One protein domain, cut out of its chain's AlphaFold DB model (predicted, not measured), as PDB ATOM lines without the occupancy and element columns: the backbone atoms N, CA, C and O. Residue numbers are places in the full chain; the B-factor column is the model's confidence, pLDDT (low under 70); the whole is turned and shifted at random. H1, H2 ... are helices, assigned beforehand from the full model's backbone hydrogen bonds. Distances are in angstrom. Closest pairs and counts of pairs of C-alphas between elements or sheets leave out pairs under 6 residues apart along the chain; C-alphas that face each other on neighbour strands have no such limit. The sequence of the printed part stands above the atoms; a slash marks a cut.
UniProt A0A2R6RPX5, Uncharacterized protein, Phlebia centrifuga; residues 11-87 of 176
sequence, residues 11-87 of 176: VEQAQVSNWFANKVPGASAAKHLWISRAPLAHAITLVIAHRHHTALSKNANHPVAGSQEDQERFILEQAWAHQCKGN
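Overview. This is residues 11 to 87 of the 176 residues of an uncharacterized protein of Phlebia centrifuga (UniProt A0A2R6RPX5). H3 sits in the middle, with H1 crossing it on one side and H5 on the other; short H2 is near H1, H4 packs on H5, and residues 64 to 69 stick out. The 77 printed residues, all helix in class, hold five named helices, H1 to H5 in order. The whole is loose, radius of gyration of the C-alphas 14.3 A, spanning 44 by 26 by 16 A.

Along the chain. H1, residues 11 to 23, 18.0 A, begins at C-alpha 11 (49.429, 12.203, -30.780). H2 is residues 31 to 34, H3 38 to 51, 19.8 A, and H4 53 to 57. H5, residues 68 to 87, 29.7 A, ends at C-alpha 87 (53.071, 26.689, -37.173).

Arrangement. H3, with residues 40 to 44 alone, touches H1 at a steep tilt of 65 degrees, opposite ways; closest C-alphas Ser 17 and Leu 40, 7.0 A. With residues 44 to 49 alone it touches H5, only just about perpendicular at 73 degrees; closest C-alphas Ala 49 and Ala 79, 5.0 A. H4 touches H5, closest C-alphas Leu 56 and Ile 75, 6.1 A. H1 and H5 are apart. Every O i to N i+4 pair is within hydrogen-bond range in H1, H3 and H4, 15 of 16 in H5; H2 is too short for one.

Size, cuts and confidence. The C-alphas farthest apart, Ala 29 and Ala 65, are 44.1 A apart. The printed part has no cut and no long link; residues 86 to 87 have pLDDT under 70.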
ATOM      1  N   VAL A  11      50.194  13.030 -31.723       74.50
ATOM      2  CA  VAL A  11      49.429  12.203 -30.780       74.50
ATOM      3  C   VAL A  11      48.254  12.972 -30.175       74.50
ATOM      4  O   VAL A  11      47.143  12.444 -30.105       74.50
ATOM      5  N   GLU A  12      48.455  14.222 -29.763       73.94
ATOM      6  CA  GLU A  12      47.392  15.032 -29.158       73.94
ATOM      7  C   GLU A  12      46.320  15.405 -30.188       73.94
ATOM      8  O   GLU A  12      45.119  15.345 -29.905       73.94
ATOM      9  N   GLN A  13      46.738  15.706 -31.418       76.94
ATOM     10  CA  GLN A  13      45.817  15.950 -32.528       76.94
ATOM     11  C   GLN A  13      44.969  14.710 -32.847       76.94
ATOM     12  O   GLN A  13      43.754  14.811 -33.065       76.94
ATOM     13  N   ALA A  14      45.586  13.523 -32.824       80.31
ATOM     14  CA  ALA A  14      44.885  12.257 -32.996       80.31
ATOM     15  C   ALA A  14      43.904  11.991 -31.844       80.31
ATOM     16  O   ALA A  14      42.786  11.536 -32.087       80.31
ATOM     17  N   GLN A  15      44.261  12.324 -30.600       83.44
ATOM     18  CA  GLN A  15      43.368  12.187 -29.445       83.44
ATOM     19  C   GLN A  15      42.129  13.082 -29.560       83.44
ATOM     20  O   GLN A  15      41.014  12.598 -29.346       83.44
ATOM     21  N   VAL A  16      42.289  14.349 -29.957       84.06
ATOM     22  CA  VAL A  16      41.153  15.264 -30.182       84.06
ATOM     23  C   VAL A  16      40.291  14.786 -31.348       84.06
ATOM     24  O   VAL A  16      39.067  14.747 -31.231       84.06
ATOM     25  N   SER A  17      40.910  14.343 -32.443       85.88
ATOM     26  CA  SER A  17      40.190  13.787 -33.596       85.88
ATOM     27  C   SER A  17      39.404  12.524 -33.228       85.88
ATOM     28  O   SER A  17      38.243  12.376 -33.614       85.88
ATOM     29  N   ASN A  18      39.997  11.635 -32.427       88.56
ATOM     30  CA  ASN A  18      39.340  10.436 -31.917       88.56
ATOM     31  C   ASN A  18      38.189  10.788 -30.979       88.56
ATOM     32  O   ASN A  18      37.116  10.191 -31.073       88.56
ATOM     33  N   TRP A  19      38.374  11.764 -30.091       88.19
ATOM     34  CA  TRP A  19      37.293  12.245 -29.240       88.19
ATOM     35  C   TRP A  19      36.137  12.785 -30.092       88.19
ATOM     36  O   TRP A  19      35.000  12.360 -29.902       88.19
ATOM     37  N   PHE A  20      36.427  13.626 -31.089       85.56
ATOM     38  CA  PHE A  20      35.421  14.212 -31.974       85.56
ATOM     39  C   PHE A  20      34.640  13.135 -32.739       85.56
ATOM     40  O   PHE A  20      33.410  13.124 -32.711       85.56
ATOM     41  N   ALA A  21      35.340  12.163 -33.332       88.75
ATOM     42  CA  ALA A  21      34.727  11.052 -34.057       88.75
ATOM     43  C   ALA A  21      33.794  10.196 -33.182       88.75
ATOM     44  O   ALA A  21      32.771   9.716 -33.670       88.75
ATOM     45  N   ASN A  22      34.150   9.999 -31.908       89.38
ATOM     46  CA  ASN A  22      33.417   9.126 -30.988       89.38
ATOM     47  C   ASN A  22      32.311   9.839 -30.202       89.38
ATOM     48  O   ASN A  22      31.390   9.183 -29.718       89.38
ATOM     49  N   LYS A  23      32.424  11.156 -30.003       88.31
ATOM     50  CA  LYS A  23      31.523  11.914 -29.122       88.31
ATOM     51  C   LYS A  23      30.538  12.798 -29.867       88.31
ATOM     52  O   LYS A  23      29.470  13.058 -29.324       88.31
ATOM     53  N   VAL A  24      30.849  13.221 -31.091       86.69
ATOM     54  CA  VAL A  24      29.917  14.001 -31.909       86.69
ATOM     55  C   VAL A  24      29.031  13.043 -32.716       86.69
ATOM     56  O   VAL A  24      29.548  12.269 -33.528       86.69
ATOM     57  N   PRO A  25      27.697  13.055 -32.523       91.62
ATOM     58  CA  PRO A  25      26.790  12.179 -33.259       91.62
ATOM     59  C   PRO A  25      26.955  12.334 -34.775       91.62
ATOM     60  O   PRO A  25      26.964  13.442 -35.301       91.62
ATOM     61  N   GLY A  26      27.117  11.214 -35.483       89.38
ATOM     62  CA  GLY A  26      27.306  11.199 -36.938       89.38
ATOM     63  C   GLY A  26      28.706  11.600 -37.425       89.38
ATOM     64  O   GLY A  26      29.013  11.381 -38.597       89.38
ATOM     65  N   ALA A  27      29.597  12.098 -36.559       88.31
ATOM     66  CA  ALA A  27      30.929  12.535 -36.979       88.31
ATOM     67  C   ALA A  27      31.779  11.385 -37.536       88.31
ATOM     68  O   ALA A  27      32.434  11.558 -38.561       88.31
ATOM     69  N   SER A  28      31.730  10.191 -36.940       89.44
ATOM     70  CA  SER A  28      32.480   9.037 -37.463       89.44
ATOM     71  C   SER A  28      32.115   8.684 -38.917       89.44
ATOM     72  O   SER A  28      32.997   8.342 -39.703       89.44
ATOM     73  N   ALA A  29      30.842   8.837 -39.302       90.19
ATOM     74  CA  ALA A  29      30.378   8.597 -40.671       90.19
ATOM     75  C   ALA A  29      30.718   9.759 -41.625       90.19
ATOM     76  O   ALA A  29      30.900   9.557 -42.823       90.19
ATOM     77  N   ALA A  30      30.845  10.976 -41.095       89.56
ATOM     78  CA  ALA A  30      31.049  12.203 -41.860       89.56
ATOM     79  C   ALA A  30      32.468  12.788 -41.720       89.56
ATOM     80  O   ALA A  30      32.639  14.006 -41.733       89.56
ATOM     81  N   LYS A  31      33.503  11.939 -41.598       85.56
ATOM     82  CA  LYS A  31      34.912  12.360 -41.407       85.56
ATOM     83  C   LYS A  31      35.369  13.447 -42.376       85.56
ATOM     84  O   LYS A  31      35.944  14.440 -41.946       85.56
ATOM     85  N   HIS A  32      35.038  13.307 -43.657       82.25
ATOM     86  CA  HIS A  32      35.390  14.257 -44.718       82.25
ATOM     87  C   HIS A  32      34.849  15.689 -44.509       82.25
ATOM     88  O   HIS A  32      35.354  16.627 -45.128       82.25
ATOM     89  N   LEU A  33      33.840  15.877 -43.647       84.50
ATOM     90  CA  LEU A  33      33.258  17.187 -43.340       84.50
ATOM     91  C   LEU A  33      33.960  17.920 -42.192       84.50
ATOM     92  O   LEU A  33      33.784  19.132 -42.064       84.50
ATOM     93  N   TRP A  34      34.753  17.230 -41.370       81.75
ATOM     94  CA  TRP A  34      35.353  17.835 -40.176       81.75
ATOM     95  C   TRP A  34      36.847  17.574 -40.004       81.75
ATOM     96  O   TRP A  34      37.523  18.429 -39.428       81.75
ATOM     97  N   ILE A  35      37.381  16.456 -40.506       81.25
ATOM     98  CA  ILE A  35      38.818  16.178 -40.433       81.25
ATOM     99  C   ILE A  35      39.567  17.256 -41.218       81.25
ATOM    100  O   ILE A  35      39.158  17.603 -42.323       81.25
ATOM    101  N   SER A  36      40.589  17.849 -40.597       73.44
ATOM    102  CA  SER A  36      41.358  18.987 -41.133       73.44
ATOM    103  C   SER A  36      40.521  20.191 -41.624       73.44
ATOM    104  O   SER A  36      40.968  20.983 -42.465       73.44
ATOM    105  N   ARG A  37      39.301  20.363 -41.087       80.50
ATOM    106  CA  ARG A  37      38.385  21.479 -41.387       80.50
ATOM    107  C   ARG A  37      38.028  22.285 -40.136       80.50
ATOM    108  O   ARG A  37      38.483  21.997 -39.031       80.50
ATOM    109  N   ALA A  38      37.186  23.303 -40.329       82.81
ATOM    110  CA  ALA A  38      36.744  24.233 -39.291       82.81
ATOM    111  C   ALA A  38      36.260  23.567 -37.986       82.81
ATOM    112  O   ALA A  38      36.641  24.061 -36.929       82.81
ATOM    113  N   PRO A  39      35.502  22.448 -37.993       85.88
ATOM    114  CA  PRO A  39      35.045  21.847 -36.740       85.88
ATOM    115  C   PRO A  39      36.190  21.295 -35.883       85.88
ATOM    116  O   PRO A  39      36.212  21.517 -34.675       85.88
ATOM    117  N   LEU A  40      37.170  20.624 -36.501       83.06
ATOM    118  CA  LEU A  40      38.346  20.129 -35.785       83.06
ATOM    119  C   LEU A  40      39.240  21.285 -35.328       83.06
ATOM    120  O   LEU A  40      39.693  21.290 -34.188       83.06
ATOM    121  N   ALA A  41      39.440  22.288 -36.188       83.69
ATOM    122  CA  ALA A  41      40.200  23.484 -35.836       83.69
ATOM    123  C   ALA A  41      39.591  24.195 -34.618       83.69
ATOM    124  O   ALA A  41      40.318  24.512 -33.684       83.69
ATOM    125  N   HIS A  42      38.264  24.350 -34.590       86.69
ATOM    126  CA  HIS A  42      37.536  24.926 -33.465       86.69
ATOM    127  C   HIS A  42      37.677  24.087 -32.187       86.69
ATOM    128  O   HIS A  42      37.952  24.637 -31.125       86.69
ATOM    129  N   ALA A  43      37.553  22.758 -32.281       87.38
ATOM    130  CA  ALA A  43      37.765  21.874 -31.135       87.38
ATOM    131  C   ALA A  43      39.179  22.032 -30.546       87.38
ATOM    132  O   ALA A  43      39.329  22.126 -29.330       87.38
ATOM    133  N   ILE A  44      40.205  22.133 -31.397       84.75
ATOM    134  CA  ILE A  44      41.585  22.397 -30.968       84.75
ATOM    135  C   ILE A  44      41.689  23.771 -30.289       84.75
ATOM    136  O   ILE A  44      42.256  23.865 -29.198       84.75
ATOM    137  N   THR A  45      41.078  24.817 -30.862       88.81
ATOM    138  CA  THR A  45      41.044  26.160 -30.257       88.81
ATOM    139  C   THR A  45      40.459  26.126 -28.847       88.81
ATOM    140  O   THR A  45      41.029  26.731 -27.940       88.81
ATOM    141  N   LEU A  46      39.361  25.392 -28.632       90.19
ATOM    142  CA  LEU A  46      38.740  25.254 -27.312       90.19
ATOM    143  C   LEU A  46      39.683  24.605 -26.296       90.19
ATOM    144  O   LEU A  46      39.749  25.044 -25.147       90.19
ATOM    145  N   VAL A  47      40.444  23.586 -26.700       88.12
ATOM    146  CA  VAL A  47      41.388  22.949 -25.776       88.12
ATOM    147  C   VAL A  47      42.588  23.852 -25.487       88.12
ATOM    148  O   VAL A  47      43.016  23.927 -24.335       88.12
ATOM    149  N   ILE A  48      43.101  24.589 -26.479       86.25
ATOM    150  CA  ILE A  48      44.150  25.604 -26.266       86.25
ATOM    151  C   ILE A  48      43.647  26.684 -25.305       86.25
ATOM    152  O   ILE A  48      44.324  26.996 -24.325       86.25
ATOM    153  N   ALA A  49      42.441  27.206 -25.538       89.81
ATOM    154  CA  ALA A  49      41.801  28.193 -24.678       89.81
ATOM    155  C   ALA A  49      41.691  27.691 -23.236       89.81
ATOM    156  O   ALA A  49      42.039  28.420 -22.312       89.81
ATOM    157  N   HIS A  50      41.284  26.434 -23.037       89.12
ATOM    158  CA  HIS A  50      41.193  25.830 -21.711       89.12
ATOM    159  C   HIS A  50      42.566  25.661 -21.039       89.12
ATOM    160  O   HIS A  50      42.750  26.073 -19.895       89.12
ATOM    161  N   ARG A  51      43.552  25.097 -21.750       85.50
ATOM    162  CA  ARG A  51      44.905  24.836 -21.219       85.50
ATOM    163  C   ARG A  51      45.650  26.120 -20.864       85.50
ATOM    164  O   ARG A  51      46.301  26.194 -19.826       85.50
ATOM    165  N   HIS A  52      45.544  27.134 -21.717       83.25
ATOM    166  CA  HIS A  52      46.249  28.403 -21.554       83.25
ATOM    167  C   HIS A  52      45.390  29.480 -20.896       83.25
ATOM    168  O   HIS A  52      45.851  30.614 -20.776       83.25
ATOM    169  N   HIS A  53      44.186  29.144 -20.420       85.94
ATOM    170  CA  HIS A  53      43.227  30.098 -19.862       85.94
ATOM    171  C   HIS A  53      43.887  31.039 -18.855       85.94
ATOM    172  O   HIS A  53      43.844  32.253 -19.002       85.94
ATOM    173  N   THR A  54      44.587  30.493 -17.859       85.31
ATOM    174  CA  THR A  54      45.211  31.290 -16.792       85.31
ATOM    175  C   THR A  54      46.317  32.216 -17.301       85.31
ATOM    176  O   THR A  54      46.506  33.301 -16.754       85.31
ATOM    177  N   ALA A  55      47.062  31.799 -18.328       84.75
ATOM    178  CA  ALA A  55      48.098  32.621 -18.949       84.75
ATOM    179  C   ALA A  55      47.478  33.731 -19.812       84.75
ATOM    180  O   ALA A  55      47.911  34.880 -19.745       84.75
ATOM    181  N   LEU A  56      46.424  33.405 -20.564       84.94
ATOM    182  CA  LEU A  56      45.691  34.337 -21.417       84.94
ATOM    183  C   LEU A  56      44.911  35.380 -20.602       84.94
ATOM    184  O   LEU A  56      44.918  36.553 -20.967       84.94
ATOM    185  N   SER A  57      44.335  34.999 -19.458       82.19
ATOM    186  CA  SER A  57      43.647  35.922 -18.543       82.19
ATOM    187  C   SER A  57      44.583  36.939 -17.882       82.19
ATOM    188  O   SER A  57      44.141  38.004 -17.466       82.19
ATOM    189  N   LYS A  58      45.878  36.623 -17.760       83.50
ATOM    190  CA  LYS A  58      46.895  37.529 -17.193       83.50
ATOM    191  C   LYS A  58      47.496  38.483 -18.228       83.50
ATOM    192  O   LYS A  58      48.367  39.281 -17.885       83.50
ATOM    193  N   ASN A  59      47.078  38.388 -19.487       82.56
ATOM    194  CA  ASN A  59      47.558  39.262 -20.544       82.56
ATOM    195  C   ASN A  59      47.138  40.715 -20.264       82.56
ATOM    196  O   ASN A  59      45.993  40.968 -19.898       82.56
ATOM    197  N   ALA A  60      48.045  41.671 -20.477       78.50
ATOM    198  CA  ALA A  60      47.784  43.098 -20.272       78.50
ATOM    199  C   ALA A  60      46.595  43.624 -21.099       78.50
ATOM    200  O   ALA A  60      45.938  44.575 -20.686       78.50
ATOM    201  N   ASN A  61      46.302  42.984 -22.235       83.31
ATOM    202  CA  ASN A  61      45.193  43.349 -23.117       83.31
ATOM    203  C   ASN A  61      43.873  42.642 -22.768       83.31
ATOM    204  O   ASN A  61      42.878  42.856 -23.458       83.31
ATOM    205  N   HIS A  62      43.848  41.783 -21.743       82.69
ATOM    206  CA  HIS A  62      42.634  41.076 -21.350       82.69
ATOM    207  C   HIS A  62      41.582  42.077 -20.841       82.69
ATOM    208  O   HIS A  62      41.877  42.859 -19.930       82.69
ATOM    209  N   PRO A  63      40.347  42.066 -21.375       81.69
ATOM    210  CA  PRO A  63      39.319  43.036 -21.016       81.69
ATOM    211  C   PRO A  63      38.687  42.704 -19.653       81.69
ATOM    212  O   PRO A  63      37.541  42.279 -19.569       81.69
ATOM    213  N   VAL A  64      39.422  42.927 -18.557       78.88
ATOM    214  CA  VAL A  64      38.971  42.628 -17.178       78.88
ATOM    215  C   VAL A  64      37.709  43.413 -16.789       78.88
ATOM    216  O   VAL A  64      36.898  42.930 -16.006       78.88
ATOM    217  N   ALA A  65      37.526  44.614 -17.344       81.19
ATOM    218  CA  ALA A  65      36.338  45.447 -17.128       81.19
ATOM    219  C   ALA A  65      35.188  45.165 -18.122       81.19
ATOM    220  O   ALA A  65      34.135  45.792 -18.019       81.19
ATOM    221  N   GLY A  66      35.398  44.277 -19.101       83.38
ATOM    222  CA  GLY A  66      34.388  43.889 -20.089       83.38
ATOM    223  C   GLY A  66      33.397  42.859 -19.546       83.38
ATOM    224  O   GLY A  66      33.572  42.326 -18.446       83.38
ATOM    225  N   SER A  67      32.363  42.554 -20.335       89.19
ATOM    226  CA  SER A  67      31.419  41.485 -19.995       89.19
ATOM    227  C   SER A  67      32.108  40.113 -19.997       89.19
ATOM    228  O   SER A  67      33.183  39.944 -20.573       89.19
ATOM    229  N   GLN A  68      31.483  39.111 -19.374       86.75
ATOM    230  CA  GLN A  68      31.991  37.736 -19.412       86.75
ATOM    231  C   GLN A  68      32.158  37.234 -20.858       86.75
ATOM    232  O   GLN A  68      33.162  36.604 -21.175       86.75
ATOM    233  N   GLU A  69      31.226  37.580 -21.747       88.06
ATOM    234  CA  GLU A  69      31.283  37.210 -23.164       88.06
ATOM    235  C   GLU A  69      32.478  37.860 -23.880       88.06
ATOM    236  O   GLU A  69      33.142  37.221 -24.695       88.06
ATOM    237  N   ASP A  70      32.810  39.110 -23.542       86.81
ATOM    238  CA  ASP A  70      33.976  39.799 -24.109       86.81
ATOM    239  C   ASP A  70      35.294  39.169 -23.640       86.81
ATOM    240  O   ASP A  70      36.247  39.067 -24.414       86.81
ATOM    241  N   GLN A  71      35.344  38.723 -22.383       86.31
ATOM    242  CA  GLN A  71      36.500  38.028 -21.814       86.31
ATOM    243  C   GLN A  71      36.692  36.653 -22.463       86.31
ATOM    244  O   GLN A  71      37.795  36.324 -22.901       86.31
ATOM    245  N   GLU A  72      35.616  35.875 -22.596       89.00
ATOM    246  CA  GLU A  72      35.641  34.568 -23.258       89.00
ATOM    247  C   GLU A  72      36.018  34.694 -24.740       89.00
ATOM    248  O   GLU A  72      36.873  33.949 -25.227       89.00
ATOM    249  N   ARG A  73      35.461  35.684 -25.450       90.56
ATOM    250  CA  ARG A  73      35.818  35.964 -26.846       90.56
ATOM    251  C   ARG A  73      37.295  36.323 -26.991       90.56
ATOM    252  O   ARG A  73      37.957  35.768 -27.864       90.56
ATOM    253  N   PHE A  74      37.836  37.160 -26.105       91.31
ATOM    254  CA  PHE A  74      39.264  37.486 -26.103       91.31
ATOM    255  C   PHE A  74      40.139  36.240 -25.888       91.31
ATOM    256  O   PHE A  74      41.134  36.051 -26.589       91.31
ATOM    257  N   ILE A  75      39.772  35.360 -24.948       91.25
ATOM    258  CA  ILE A  75      40.502  34.107 -24.697       91.25
ATOM    259  C   ILE A  75      40.499  33.230 -25.959       91.25
ATOM    260  O   ILE A  75      41.549  32.712 -26.344       91.25
ATOM    261  N   LEU A  76      39.345  33.083 -26.620       92.56
ATOM    262  CA  LEU A  76      39.208  32.288 -27.843       92.56
ATOM    263  C   LEU A  76      40.003  32.877 -29.015       92.56
ATOM    264  O   LEU A  76      40.685  32.133 -29.716       92.56
ATOM    265  N   GLU A  77      39.969  34.195 -29.205       91.31
ATOM    266  CA  GLU A  77      40.755  34.885 -30.235       91.31
ATOM    267  C   GLU A  77      42.257  34.697 -30.012       91.31
ATOM    268  O   GLU A  77      43.002  34.397 -30.948       91.31
ATOM    269  N   GLN A  78      42.710  34.802 -28.763       90.25
ATOM    270  CA  GLN A  78      44.112  34.595 -28.420       90.25
ATOM    271  C   GLN A  78      44.536  33.128 -28.564       90.25
ATOM    272  O   GLN A  78      45.647  32.858 -29.022       90.25
ATOM    273  N   ALA A  79      43.659  32.180 -28.221       88.75
ATOM    274  CA  ALA A  79      43.888  30.755 -28.435       88.75
ATOM    275  C   ALA A  79      43.962  30.409 -29.930       88.75
ATOM    276  O   ALA A  79      44.850  29.667 -30.344       88.75
ATOM    277  N   TRP A  80      43.093  30.999 -30.754       88.25
ATOM    278  CA  TRP A  80      43.154  30.865 -32.209       88.25
ATOM    279  C   TRP A  80      44.443  31.468 -32.771       88.25
ATOM    280  O   TRP A  80      45.146  30.833 -33.556       88.25
ATOM    281  N   ALA A  81      44.818  32.667 -32.321       86.75
ATOM    282  CA  ALA A  81      46.074  33.289 -32.717       86.75
ATOM    283  C   ALA A  81      47.283  32.424 -32.326       86.75
ATOM    284  O   ALA A  81      48.237  32.333 -33.094       86.75
ATOM    285  N   HIS A  82      47.247  31.767 -31.164       84.12
ATOM    286  CA  HIS A  82      48.261  30.802 -30.741       84.12
ATOM    287  C   HIS A  82      48.292  29.571 -31.656       84.12
ATOM    288  O   HIS A  82      49.357  29.185 -32.121       84.12
ATOM    289  N   GLN A  83      47.133  28.999 -31.988       83.75
ATOM    290  CA  GLN A  83      47.011  27.882 -32.929       83.75
ATOM    291  C   GLN A  83      47.572  28.219 -34.321       83.75
ATOM    292  O   GLN A  83      48.249  27.398 -34.938       83.75
ATOM    293  N   CYS A  84      47.346  29.442 -34.803       77.25
ATOM    294  CA  CYS A  84      47.913  29.931 -36.060       77.25
ATOM    295  C   CYS A  84      49.423  30.198 -35.968       77.25
ATOM    296  O   CYS A  84      50.132  30.040 -36.960       77.25
ATOM    297  N   LYS A  85      49.922  30.601 -34.789       74.12
ATOM    298  CA  LYS A  85      51.344  30.883 -34.539       74.12
ATOM    299  C   LYS A  85      52.176  29.636 -34.270       74.12
ATOM    300  O   LYS A  85      53.341  29.653 -34.621       74.12
ATOM    301  N   GLY A  86      51.628  28.558 -33.712       57.56
ATOM    302  CA  GLY A  86      52.390  27.326 -33.448       57.56
ATOM    303  C   GLY A  86      52.988  26.670 -34.698       57.56
ATOM    304  O   GLY A  86      53.950  25.919 -34.605       57.56
ATOM    305  N   ASN A  87      52.500  27.057 -35.879       52.59
ATOM    306  CA  ASN A  87      53.071  26.689 -37.173       52.59
ATOM    307  C   ASN A  87      54.272  27.565 -37.603       52.59
ATOM    308  O   ASN A  87      54.767  27.429 -38.718       52.59
TER     309      ASN A  87